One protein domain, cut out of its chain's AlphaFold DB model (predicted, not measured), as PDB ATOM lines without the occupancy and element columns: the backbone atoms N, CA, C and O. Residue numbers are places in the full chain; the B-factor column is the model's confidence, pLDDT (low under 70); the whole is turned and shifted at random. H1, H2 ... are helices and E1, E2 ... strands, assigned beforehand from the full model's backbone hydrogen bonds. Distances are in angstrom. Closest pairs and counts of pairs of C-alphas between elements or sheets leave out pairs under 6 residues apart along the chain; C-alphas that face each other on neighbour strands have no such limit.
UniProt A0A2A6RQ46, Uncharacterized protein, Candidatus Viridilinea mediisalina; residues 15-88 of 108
ATOM      1  N   THR A  15     144.194 220.884 168.642       74.00
ATOM      2  CA  THR A  15     145.157 221.984 168.620       74.00
ATOM      3  C   THR A  15     144.999 222.769 169.912       74.00
ATOM      4  O   THR A  15     143.931 223.317 170.184       74.00
ATOM      5  N   THR A  16     146.062 222.837 170.707       79.94
ATOM      6  CA  THR A  16     146.098 223.632 171.937       79.94
ATOM      7  C   THR A  16     147.048 224.801 171.749       79.94
ATOM      8  O   THR A  16     148.189 224.623 171.328       79.94
ATOM      9  N   GLN A  17     146.576 226.001 172.074       84.88
ATOM     10  CA  GLN A  17     147.443 227.164 172.204       84.88
ATOM     11  C   GLN A  17     148.111 227.123 173.577       84.88
ATOM     12  O   GLN A  17     147.429 226.979 174.591       84.88
ATOM     13  N   ILE A  18     149.435 227.238 173.601       87.19
ATOM     14  CA  ILE A  18     150.222 227.301 174.830       87.19
ATOM     15  C   ILE A  18     151.095 228.551 174.803       87.19
ATOM     16  O   ILE A  18     151.697 228.871 173.778       87.19
ATOM     17  N   THR A  19     151.151 229.266 175.925       91.25
ATOM     18  CA  THR A  19     152.081 230.384 176.080       91.25
ATOM     19  C   THR A  19     153.487 229.826 176.225       91.25
ATOM     20  O   THR A  19     153.723 228.915 177.018       91.25
ATOM     21  N   VAL A  20     154.426 230.380 175.467       91.19
ATOM     22  CA  VAL A  20     155.827 229.964 175.472       91.19
ATOM     23  C   VAL A  20     156.678 231.102 176.020       91.19
ATOM     24  O   VAL A  20     156.530 232.246 175.594       91.19
ATOM     25  N   GLU A  21     157.582 230.787 176.944       93.19
ATOM     26  CA  GLU A  21     158.506 231.751 177.538       93.19
ATOM     27  C   GLU A  21     159.956 231.413 177.198       93.19
ATOM     28  O   GLU A  21     160.434 230.305 177.444       93.19
ATOM     29  N   VAL A  22     160.671 232.402 176.658       91.44
ATOM     30  CA  VAL A  22     162.111 232.330 176.391       91.44
ATOM     31  C   VAL A  22     162.839 233.153 177.445       91.44
ATOM     32  O   VAL A  22     162.678 234.371 177.510       91.44
ATOM     33  N   VAL A  23     163.674 232.500 178.251       89.12
ATOM     34  CA  VAL A  23     164.442 233.162 179.312       89.12
ATOM     35  C   VAL A  23     165.825 233.574 178.798       89.12
ATOM     36  O   VAL A  23     166.560 232.768 178.226       89.12
ATOM     37  N   GLY A  24     166.199 234.833 179.045       89.12
ATOM     38  CA  GLY A  24     167.523 235.388 178.742       89.12
ATOM     39  C   GLY A  24     167.587 236.187 177.435       89.12
ATOM     40  O   GLY A  24     167.217 235.707 176.365       89.12
ATOM     41  N   ALA A  25     168.124 237.409 177.511       84.81
ATOM     42  CA  ALA A  25     168.089 238.393 176.423       84.81
ATOM     43  C   ALA A  25     168.718 237.904 175.103       84.81
ATOM     44  O   ALA A  25     168.144 238.104 174.033       84.81
ATOM     45  N   ALA A  26     169.863 237.217 175.170       82.25
ATOM     46  CA  ALA A  26     170.539 236.695 173.979       82.25
ATOM     47  C   ALA A  26     169.689 235.648 173.235       82.25
ATOM     48  O   ALA A  26     169.632 235.650 172.006       82.25
ATOM     49  N   ARG A  27     168.981 234.783 173.976       84.00
ATOM     50  CA  ARG A  27     168.090 233.770 173.390       84.00
ATOM     51  C   ARG A  27     166.859 234.415 172.767       84.00
ATOM     52  O   ARG A  27     166.495 234.050 171.656       84.00
ATOM     53  N   VAL A  28     166.267 235.406 173.435       86.62
ATOM     54  CA  VAL A  28     165.110 236.151 172.913       86.62
ATOM     55  C   VAL A  28     165.427 236.786 171.557       86.62
ATOM     56  O   VAL A  28     164.657 236.619 170.615       86.62
ATOM     57  N   ALA A  29     166.582 237.451 171.428       83.94
ATOM     58  CA  ALA A  29     166.997 238.060 170.165       83.94
ATOM     59  C   ALA A  29     167.160 237.018 169.044       83.94
ATOM     60  O   ALA A  29     166.664 237.222 167.937       83.94
ATOM     61  N   SER A  30     167.792 235.880 169.346       83.50
ATOM     62  CA  SER A  30     167.961 234.781 168.389       83.50
ATOM     63  C   SER A  30     166.621 234.204 167.925       83.50
ATOM     64  O   SER A  30     166.439 233.963 166.736       83.50
ATOM     65  N   VAL A  31     165.672 234.004 168.844       86.19
ATOM     66  CA  VAL A  31     164.336 233.473 168.531       86.19
ATOM     67  C   VAL A  31     163.555 234.437 167.649       86.19
ATOM     68  O   VAL A  31     163.002 234.017 166.637       86.19
ATOM     69  N   ALA A  32     163.554 235.727 167.989       85.00
ATOM     70  CA  ALA A  32     162.842 236.747 167.226       85.00
ATOM     71  C   ALA A  32     163.392 236.926 165.799       85.00
ATOM     72  O   ALA A  32     162.642 237.290 164.898       85.00
ATOM     73  N   GLN A  33     164.687 236.673 165.586       85.25
ATOM     74  CA  GLN A  33     165.302 236.727 164.257       85.25
ATOM     75  C   GLN A  33     165.031 235.473 163.417       85.25
ATOM     76  O   GLN A  33     164.960 235.569 162.195       85.25
ATOM     77  N   GLN A  34     164.917 234.303 164.050       83.81
ATOM     78  CA  GLN A  34     164.834 233.020 163.344       83.81
ATOM     79  C   GLN A  34     163.401 232.546 163.102       83.81
ATOM     80  O   GLN A  34     163.159 231.839 162.124       83.81
ATOM     81  N   PHE A  35     162.453 232.922 163.962       84.31
ATOM     82  CA  PHE A  35     161.096 232.386 163.926       84.31
ATOM     83  C   PHE A  35     160.050 233.492 163.806       84.31
ATOM     84  O   PHE A  35     160.030 234.452 164.573       84.31
ATOM     85  N   GLY A  36     159.134 233.311 162.856       83.50
ATOM     86  CA  GLY A  36     157.948 234.143 162.663       83.50
ATOM     87  C   GLY A  36     156.643 233.355 162.795       83.50
ATOM     88  O   GLY A  36     156.637 232.154 163.087       83.50
ATOM     89  N   ALA A  37     155.517 234.023 162.545       84.38
ATOM     90  CA  ALA A  37     154.212 233.368 162.504       84.38
ATOM     91  C   ALA A  37     154.204 232.205 161.492       84.38
ATOM     92  O   ALA A  37     154.690 232.342 160.372       84.38
ATOM     93  N   GLY A  38     153.661 231.053 161.895       82.62
ATOM     94  CA  GLY A  38     153.609 229.847 161.059       82.62
ATOM     95  C   GLY A  38     154.887 228.999 161.053       82.62
ATOM     96  O   GLY A  38     154.894 227.938 160.427       82.62
ATOM     97  N   SER A  39     155.940 229.415 161.766       83.12
ATOM     98  CA  SER A  39     157.146 228.595 161.929       83.12
ATOM     99  C   SER A  39     156.814 227.281 162.627       83.12
ATOM    100  O   SER A  39     156.061 227.249 163.604       83.12
ATOM    101  N   ARG A  40     157.411 226.197 162.136       84.75
ATOM    102  CA  ARG A  40     157.372 224.897 162.796       84.75
ATOM    103  C   ARG A  40     158.666 224.731 163.575       84.75
ATOM    104  O   ARG A  40     159.757 224.931 163.054       84.75
ATOM    105  N   VAL A  41     158.529 224.420 164.854       85.38
ATOM    106  CA  VAL A  41     159.658 224.298 165.774       85.38
ATOM    107  C   VAL A  41     159.479 223.055 166.622       85.38
ATOM    108  O   VAL A  41     158.357 222.702 166.990       85.38
ATOM    109  N   LEU A  42     160.589 222.398 166.934       86.06
ATOM    110  CA  LEU A  42     160.631 221.376 167.965       86.06
ATOM    111  C   LEU A  42     161.248 222.019 169.202       86.06
ATOM    112  O   LEU A  42     162.282 222.670 169.124       86.06
ATOM    113  N   VAL A  43     160.577 221.907 170.340       89.50
ATOM    114  CA  VAL A  43     160.961 222.626 171.556       89.50
ATOM    115  C   VAL A  43     161.081 221.666 172.723       89.50
ATOM    116  O   VAL A  43     160.317 220.709 172.836       89.50
ATOM    117  N   GLU A  44     162.038 221.949 173.596       91.06
ATOM    118  CA  GLU A  44     162.239 221.250 174.857       91.06
ATOM    119  C   GLU A  44     162.215 222.265 175.998       91.06
ATOM    120  O   GLU A  44     162.769 223.365 175.906       91.06
ATOM    121  N   GLY A  45     161.558 221.891 177.086       93.69
ATOM    122  CA  GLY A  45     161.361 222.750 178.237       93.69
ATOM    123  C   GLY A  45     160.523 222.058 179.297       93.69
ATOM    124  O   GLY A  45     160.281 220.850 179.233       93.69
ATOM    125  N   HIS A  46     160.046 222.839 180.254       94.31
ATOM    126  CA  HIS A  46     159.172 222.357 181.314       94.31
ATOM    127  C   HIS A  46     157.910 223.209 181.405       94.31
ATOM    128  O   HIS A  46     157.886 224.384 181.036       94.31
ATOM    129  N   LEU A  47     156.832 222.577 181.860       95.62
ATOM    130  CA  LEU A  47     155.549 223.237 182.045       95.62
ATOM    131  C   LEU A  47     155.479 223.839 183.443       95.62
ATOM    132  O   LEU A  47     155.661 223.139 184.438       95.62
ATOM    133  N   GLU A  48     155.150 225.121 183.504       95.62
ATOM    134  CA  GLU A  48     154.855 225.828 184.740       95.62
ATOM    135  C   GLU A  48     153.395 226.266 184.746       95.62
ATOM    136  O   GLU A  48     152.879 226.805 183.765       95.62
ATOM    137  N   LEU A  49     152.726 226.049 185.875       93.88
ATOM    138  CA  LEU A  49     151.416 226.627 186.122       93.88
ATOM    139  C   LEU A  49     151.622 227.980 186.795       93.88
ATOM    140  O   LEU A  49     152.113 228.036 187.922       93.88
ATOM    141  N   ARG A  50     151.262 229.064 186.108       91.75
ATOM    142  CA  ARG A  50     151.445 230.424 186.623       91.75
ATOM    143  C   ARG A  50     150.106 231.094 186.853       91.75
ATOM    144  O   ARG A  50     149.187 230.964 186.047       91.75
ATOM    145  N   GLU A  51     150.003 231.813 187.962       91.06
ATOM    146  CA  GLU A  51     148.843 232.649 188.248       91.06
ATOM    147  C   GLU A  51     149.071 234.048 187.677       91.06
ATOM    148  O   GLU A  51     150.047 234.723 188.005       91.06
ATOM    149  N   ALA A  52     148.162 234.476 186.803       84.69
ATOM    150  CA  ALA A  52     148.167 235.798 186.205       84.69
ATOM    151  C   ALA A  52     146.822 236.481 186.454       84.69
ATOM    152  O   ALA A  52     145.756 235.932 186.166       84.69
ATOM    153  N   THR A  53     146.873 237.709 186.967       88.00
ATOM    154  CA  THR A  53     145.686 238.553 187.109       88.00
ATOM    155  C   THR A  53     145.555 239.421 185.871       88.00
ATOM    156  O   THR A  53     146.336 240.356 185.673       88.00
ATOM    157  N   ARG A  54     144.552 239.136 185.040       87.31
ATOM    158  CA  ARG A  54     144.289 239.887 183.808       87.31
ATOM    159  C   ARG A  54     142.938 240.581 183.856       87.31
ATOM    160  O   ARG A  54     142.046 240.188 184.603       87.31
ATOM    161  N   SER A  55     142.824 241.668 183.103       91.06
ATOM    162  CA  SER A  55     141.553 242.363 182.937       91.06
ATOM    163  C   SER A  55     140.750 241.637 181.859       91.06
ATOM    164  O   SER A  55     141.200 241.560 180.720       91.06
ATOM    165  N   GLU A  56     139.592 241.099 182.216       89.88
ATOM    166  CA  GLU A  56     138.672 240.419 181.301       89.88
ATOM    167  C   GLU A  56     137.354 241.194 181.249       89.88
ATOM    168  O   GLU A  56     136.914 241.745 182.259       89.88
ATOM    169  N   ARG A  57     136.722 241.239 180.075       91.62
ATOM    170  CA  ARG A  57     135.316 241.632 179.978       91.62
ATOM    171  C   ARG A  57     134.477 240.389 180.211       91.62
ATOM    172  O   ARG A  57     134.617 239.417 179.473       91.62
ATOM    173  N   LEU A  58     133.663 240.410 181.259       89.88
ATOM    174  CA  LEU A  58     132.736 239.329 181.571       89.88
ATOM    175  C   LEU A  58     131.297 239.825 181.426       89.88
ATOM    176  O   LEU A  58     131.025 240.980 181.768       89.88
ATOM    177  N   PRO A  59     130.374 238.972 180.955       91.69
ATOM    178  CA  PRO A  59     128.964 239.320 180.920       91.69
ATOM    179  C   PRO A  59     128.433 239.509 182.345       91.69
ATOM    180  O   PRO A  59     128.770 238.750 183.259       91.69
ATOM    181  N   LEU A  60     127.587 240.520 182.532       90.88
ATOM    182  CA  LEU A  60     126.798 240.678 183.749       90.88
ATOM    183  C   LEU A  60     125.801 239.516 183.862       90.88
ATOM    184  O   LEU A  60     125.299 239.014 182.857       90.88
ATOM    185  N   ALA A  61     125.513 239.078 185.090       88.31
ATOM    186  CA  ALA A  61     124.661 237.910 185.340       88.31
ATOM    187  C   ALA A  61     123.221 238.073 184.813       88.31
ATOM    188  O   ALA A  61     122.548 237.082 184.542       88.31
ATOM    189  N   ASP A  62     122.761 239.313 184.659       90.44
ATOM    190  CA  ASP A  62     121.458 239.677 184.102       90.44
ATOM    191  C   ASP A  62     121.469 239.850 182.569       90.44
ATOM    192  O   ASP A  62     120.435 240.148 181.974       90.44
ATOM    193  N   GLY A  63     122.625 239.674 181.920       88.06
ATOM    194  CA  GLY A  63     122.796 239.826 180.475       88.06
ATOM    195  C   GLY A  63     122.734 241.270 179.963       88.06
ATOM    196  O   GLY A  63     122.730 241.473 178.751       88.06
ATOM    197  N   SER A  64     122.701 242.275 180.845       91.75
ATOM    198  CA  SER A  64     122.525 243.691 180.475       91.75
ATOM    199  C   SER A  64     123.747 244.334 179.803       91.75
ATOM    200  O   SER A  64     123.647 245.426 179.241       91.75
ATOM    201  N   GLY A  65     124.901 243.666 179.836       91.50
ATOM    202  CA  GLY A  65     126.135 244.149 179.229       91.50
ATOM    203  C   GLY A  65     127.369 243.416 179.737       91.50
ATOM    204  O   GLY A  65     127.276 242.348 180.343       91.50
ATOM    205  N   GLU A  66     128.536 244.008 179.499       95.12
ATOM    206  CA  GLU A  66     129.824 243.495 179.963       95.12
ATOM    207  C   GLU A  66     130.444 244.426 181.007       95.12
ATOM    208  O   GLU A  66     130.349 245.651 180.912       95.12
ATOM    209  N   VAL A  67     131.143 243.842 181.978       93.50
ATOM    210  CA  VAL A  67     131.933 244.565 182.976       93.50
ATOM    211  C   VAL A  67     133.399 244.159 182.881       93.50
ATOM    212  O   VAL A  67     133.731 242.986 182.698       93.50
ATOM    213  N   LEU A  68     134.296 245.139 182.998       94.81
ATOM    214  CA  LEU A  68     135.730 244.887 183.069       94.81
ATOM    215  C   LEU A  68     136.102 244.480 184.497       94.81
ATOM    216  O   LEU A  68     135.958 245.270 185.428       94.81
ATOM    217  N   VAL A  69     136.618 243.268 184.668       92.06
ATOM    218  CA  VAL A  69     137.012 242.725 185.972       92.06
ATOM    219  C   VAL A  69     138.436 242.191 185.946       92.06
ATOM    220  O   VAL A  69     138.933 241.724 184.923       92.06
ATOM    221  N   ARG A  70     139.113 242.254 187.094       91.00
ATOM    222  CA  ARG A  70     140.403 241.592 187.301       91.00
ATOM    223  C   ARG A  70     140.145 240.142 187.692       91.00
ATOM    224  O   ARG A  70     139.582 239.892 188.752       91.00
ATOM    225  N   VAL A  71     140.570 239.205 186.854       89.31
ATOM    226  CA  VAL A  71     140.388 237.769 187.080       89.31
ATOM    227  C   VAL A  71     141.752 237.116 187.227       89.31
ATOM    228  O   VAL A  71     142.619 237.285 186.370       89.31
ATOM    229  N   ALA A  72     141.934 236.366 188.314       89.00
ATOM    230  CA  ALA A  72     143.082 235.488 188.479       89.00
ATOM    231  C   ALA A  72     142.855 234.214 187.657       89.00
ATOM    232  O   ALA A  72     141.871 233.494 187.852       89.00
ATOM    233  N   ARG A  73     143.756 233.945 186.714       87.88
ATOM    234  CA  ARG A  73     143.747 232.743 185.880       87.88
ATOM    235  C   ARG A  73     145.030 231.969 186.099       87.88
ATOM    236  O   ARG A  73     146.082 232.549 186.353       87.88
ATOM    237  N   ARG A  74     144.916 230.650 185.998       89.50
ATOM    238  CA  ARG A  74     146.059 229.749 185.945       89.50
ATOM    239  C   ARG A  74     146.330 229.444 184.488       89.50
ATOM    240  O   ARG A  74     145.537 228.749 183.859       89.50
ATOM    241  N   ASP A  75     147.422 229.986 183.980       89.75
ATOM    242  CA  ASP A  75     147.867 229.747 182.618       89.75
ATOM    243  C   ASP A  75     149.004 228.716 182.650       89.75
ATOM    244  O   ASP A  75     149.890 228.753 183.512       89.75
ATOM    245  N   LEU A  76     148.954 227.763 181.722       90.75
ATOM    246  CA  LEU A  76     150.035 226.809 181.510       90.75
ATOM    247  C   LEU A  76     151.072 227.460 180.591       90.75
ATOM    248  O   LEU A  76     150.758 227.812 179.451       90.75
ATOM    249  N   VAL A  77     152.296 227.620 181.087       93.75
ATOM    250  CA  VAL A  77     153.403 228.243 180.359       93.75
ATOM    251  C   VAL A  77     154.482 227.198 180.110       93.75
ATOM    252  O   VAL A  77     154.946 226.543 181.039       93.75
ATOM    253  N   LEU A  78     154.886 227.039 178.851       93.88
ATOM    254  CA  LEU A  78     156.052 226.241 178.493       93.88
ATOM    255  C   LEU A  78     157.300 227.124 178.570       93.88
ATOM    256  O   LEU A  78     157.516 227.980 177.709       93.88
ATOM    257  N   VAL A  79     158.121 226.909 179.595       94.00
ATOM    258  CA  VAL A  79     159.401 227.603 179.757       94.00
ATOM    259  C   VAL A  79     160.465 226.845 178.978       94.00
ATOM    260  O   VAL A  79     160.707 225.662 179.219       94.00
ATOM    261  N   LEU A  80     161.089 227.518 178.013       92.56
ATOM    262  CA  LEU A  80     161.983 226.868 177.064       92.56
ATOM    263  C   LEU A  80     163.398 226.681 177.606       92.56
ATOM    264  O   LEU A  80     164.084 227.642 177.963       92.56
ATOM    265  N   ALA A  81     163.865 225.436 177.544       87.12
ATOM    266  CA  ALA A  81     165.262 225.080 177.735       87.12
ATOM    267  C   ALA A  81     166.028 225.143 176.403       87.12
ATOM    268  O   ALA A  81     167.102 225.755 176.355       87.12
ATOM    269  N   THR A  82     165.440 224.583 175.335       85.31
ATOM    270  CA  THR A  82     166.064 224.422 174.011       85.31
ATOM    271  C   THR A  82     165.030 224.545 172.885       85.31
ATOM    272  O   THR A  82     163.879 224.132 173.032       85.31
ATOM    273  N   ILE A  83     165.445 225.090 171.736       84.31
ATOM    274  CA  ILE A  83     164.659 225.124 170.495       84.31
ATOM    275  C   ILE A  83     165.479 224.455 169.396       84.31
ATOM    276  O   ILE A  83     166.639 224.797 169.179       84.31
ATOM    277  N   PHE A  84     164.852 223.521 168.699       79.44
ATOM    278  CA  PHE A  84     165.376 222.821 167.543       79.44
ATOM    279  C   PHE A  84     164.578 223.265 166.311       79.44
ATOM    280  O   PHE A  84     163.345 223.325 166.331       79.44
ATOM    281  N   ASN A  85     165.278 223.574 165.223       68.50
ATOM    282  CA  ASN A  85     164.626 223.911 163.962       68.50
ATOM    283  C   ASN A  85     163.885 222.687 163.417       68.50
ATOM    284  O   ASN A  85     164.486 221.626 163.260       68.50
ATOM    285  N   ALA A  86     162.597 222.843 163.114       58.72
ATOM    286  CA  ALA A  86     161.790 221.810 162.476       58.72
ATOM    287  C   ALA A  86     161.328 222.310 161.103       58.72
ATOM    288  O   ALA A  86     160.201 222.763 160.970       58.72
ATOM    289  N   ASP A  87     162.228 222.210 160.120       59.53
ATOM    290  CA  ASP A  87     162.063 222.562 158.702       59.53
ATOM    291  C   ASP A  87     161.593 224.004 158.382       59.53
ATOM    292  O   ASP A  87     160.835 224.631 159.127       59.53
ATOM    293  N   PRO A  88     162.033 224.587 157.247       50.72
ATOM    294  CA  PRO A  88     161.490 225.862 156.785       50.72
ATOM    295  C   PRO A  88     159.967 225.751 156.581       50.72
ATOM    296  O   PRO A  88     159.464 224.673 156.241       50.72
TER     297      PRO A  88
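This is residues 15 to 88 of the 108 residues of an uncharacterized protein of Candidatus Viridilinea mediisalina (UniProt A0A2A6RQ46). A long, twisted hairpin of two strands, E2 and E3, makes the length of a rod; toward its open end the short strand E1 pairs with E3 and the helix H1 crosses over E1. Near that open end both long strands bend, E2 by 107 degrees at residue 44 and E3 by 80 degrees at residue 82. The printed part has 74 residues, with E1, H1, E2 and E3 along the chain, and is mostly strand; the mixed sheet has the order E1, E3, E2. It is only just extended, close to loose, with a radius of gyration of the C-alphas of 17.1 A and spans of 51 by 23 by 22 A.

E1, residues 19 to 22, begins at C-alpha 19 (152.081, 230.384, 176.080) and is 10.2 A long. H1, residues 25 to 34, is 14.5 A long. E2, residues 41 to 59, spans 37.4 A. E3, residues 66 to 85, spans 43.0 A and ends at C-alpha 85 (164.626, 223.911, 163.962).

E3 and E2 form an antiparallel hairpin, at 172 degrees; N 58 and O 67 are 3.0 A apart, N 42 and O 84 also 3.0 A. On the inner strand E3, E1 is a parallel neighbour at 51 degrees, with N 78 and O 19 at 2.9 A. H1 is on the sheet, at a height over the sheet of 7.9 A. It lies only just over E1, with 3 C-alphas, and runs across the strands at 68 degrees to E1 on the local plane. The closest C-alphas of E1 and H1 are those of Val 22 and Val 28, 6.0 A apart. Every O i to N i+4 pair in H1 is within hydrogen-bond range.

The C-alphas farthest apart, of Asp 62 and Asp 87, are 50.9 A apart. The printed part has no cut and no long link. Residues 85 to 88 have pLDDT under 70.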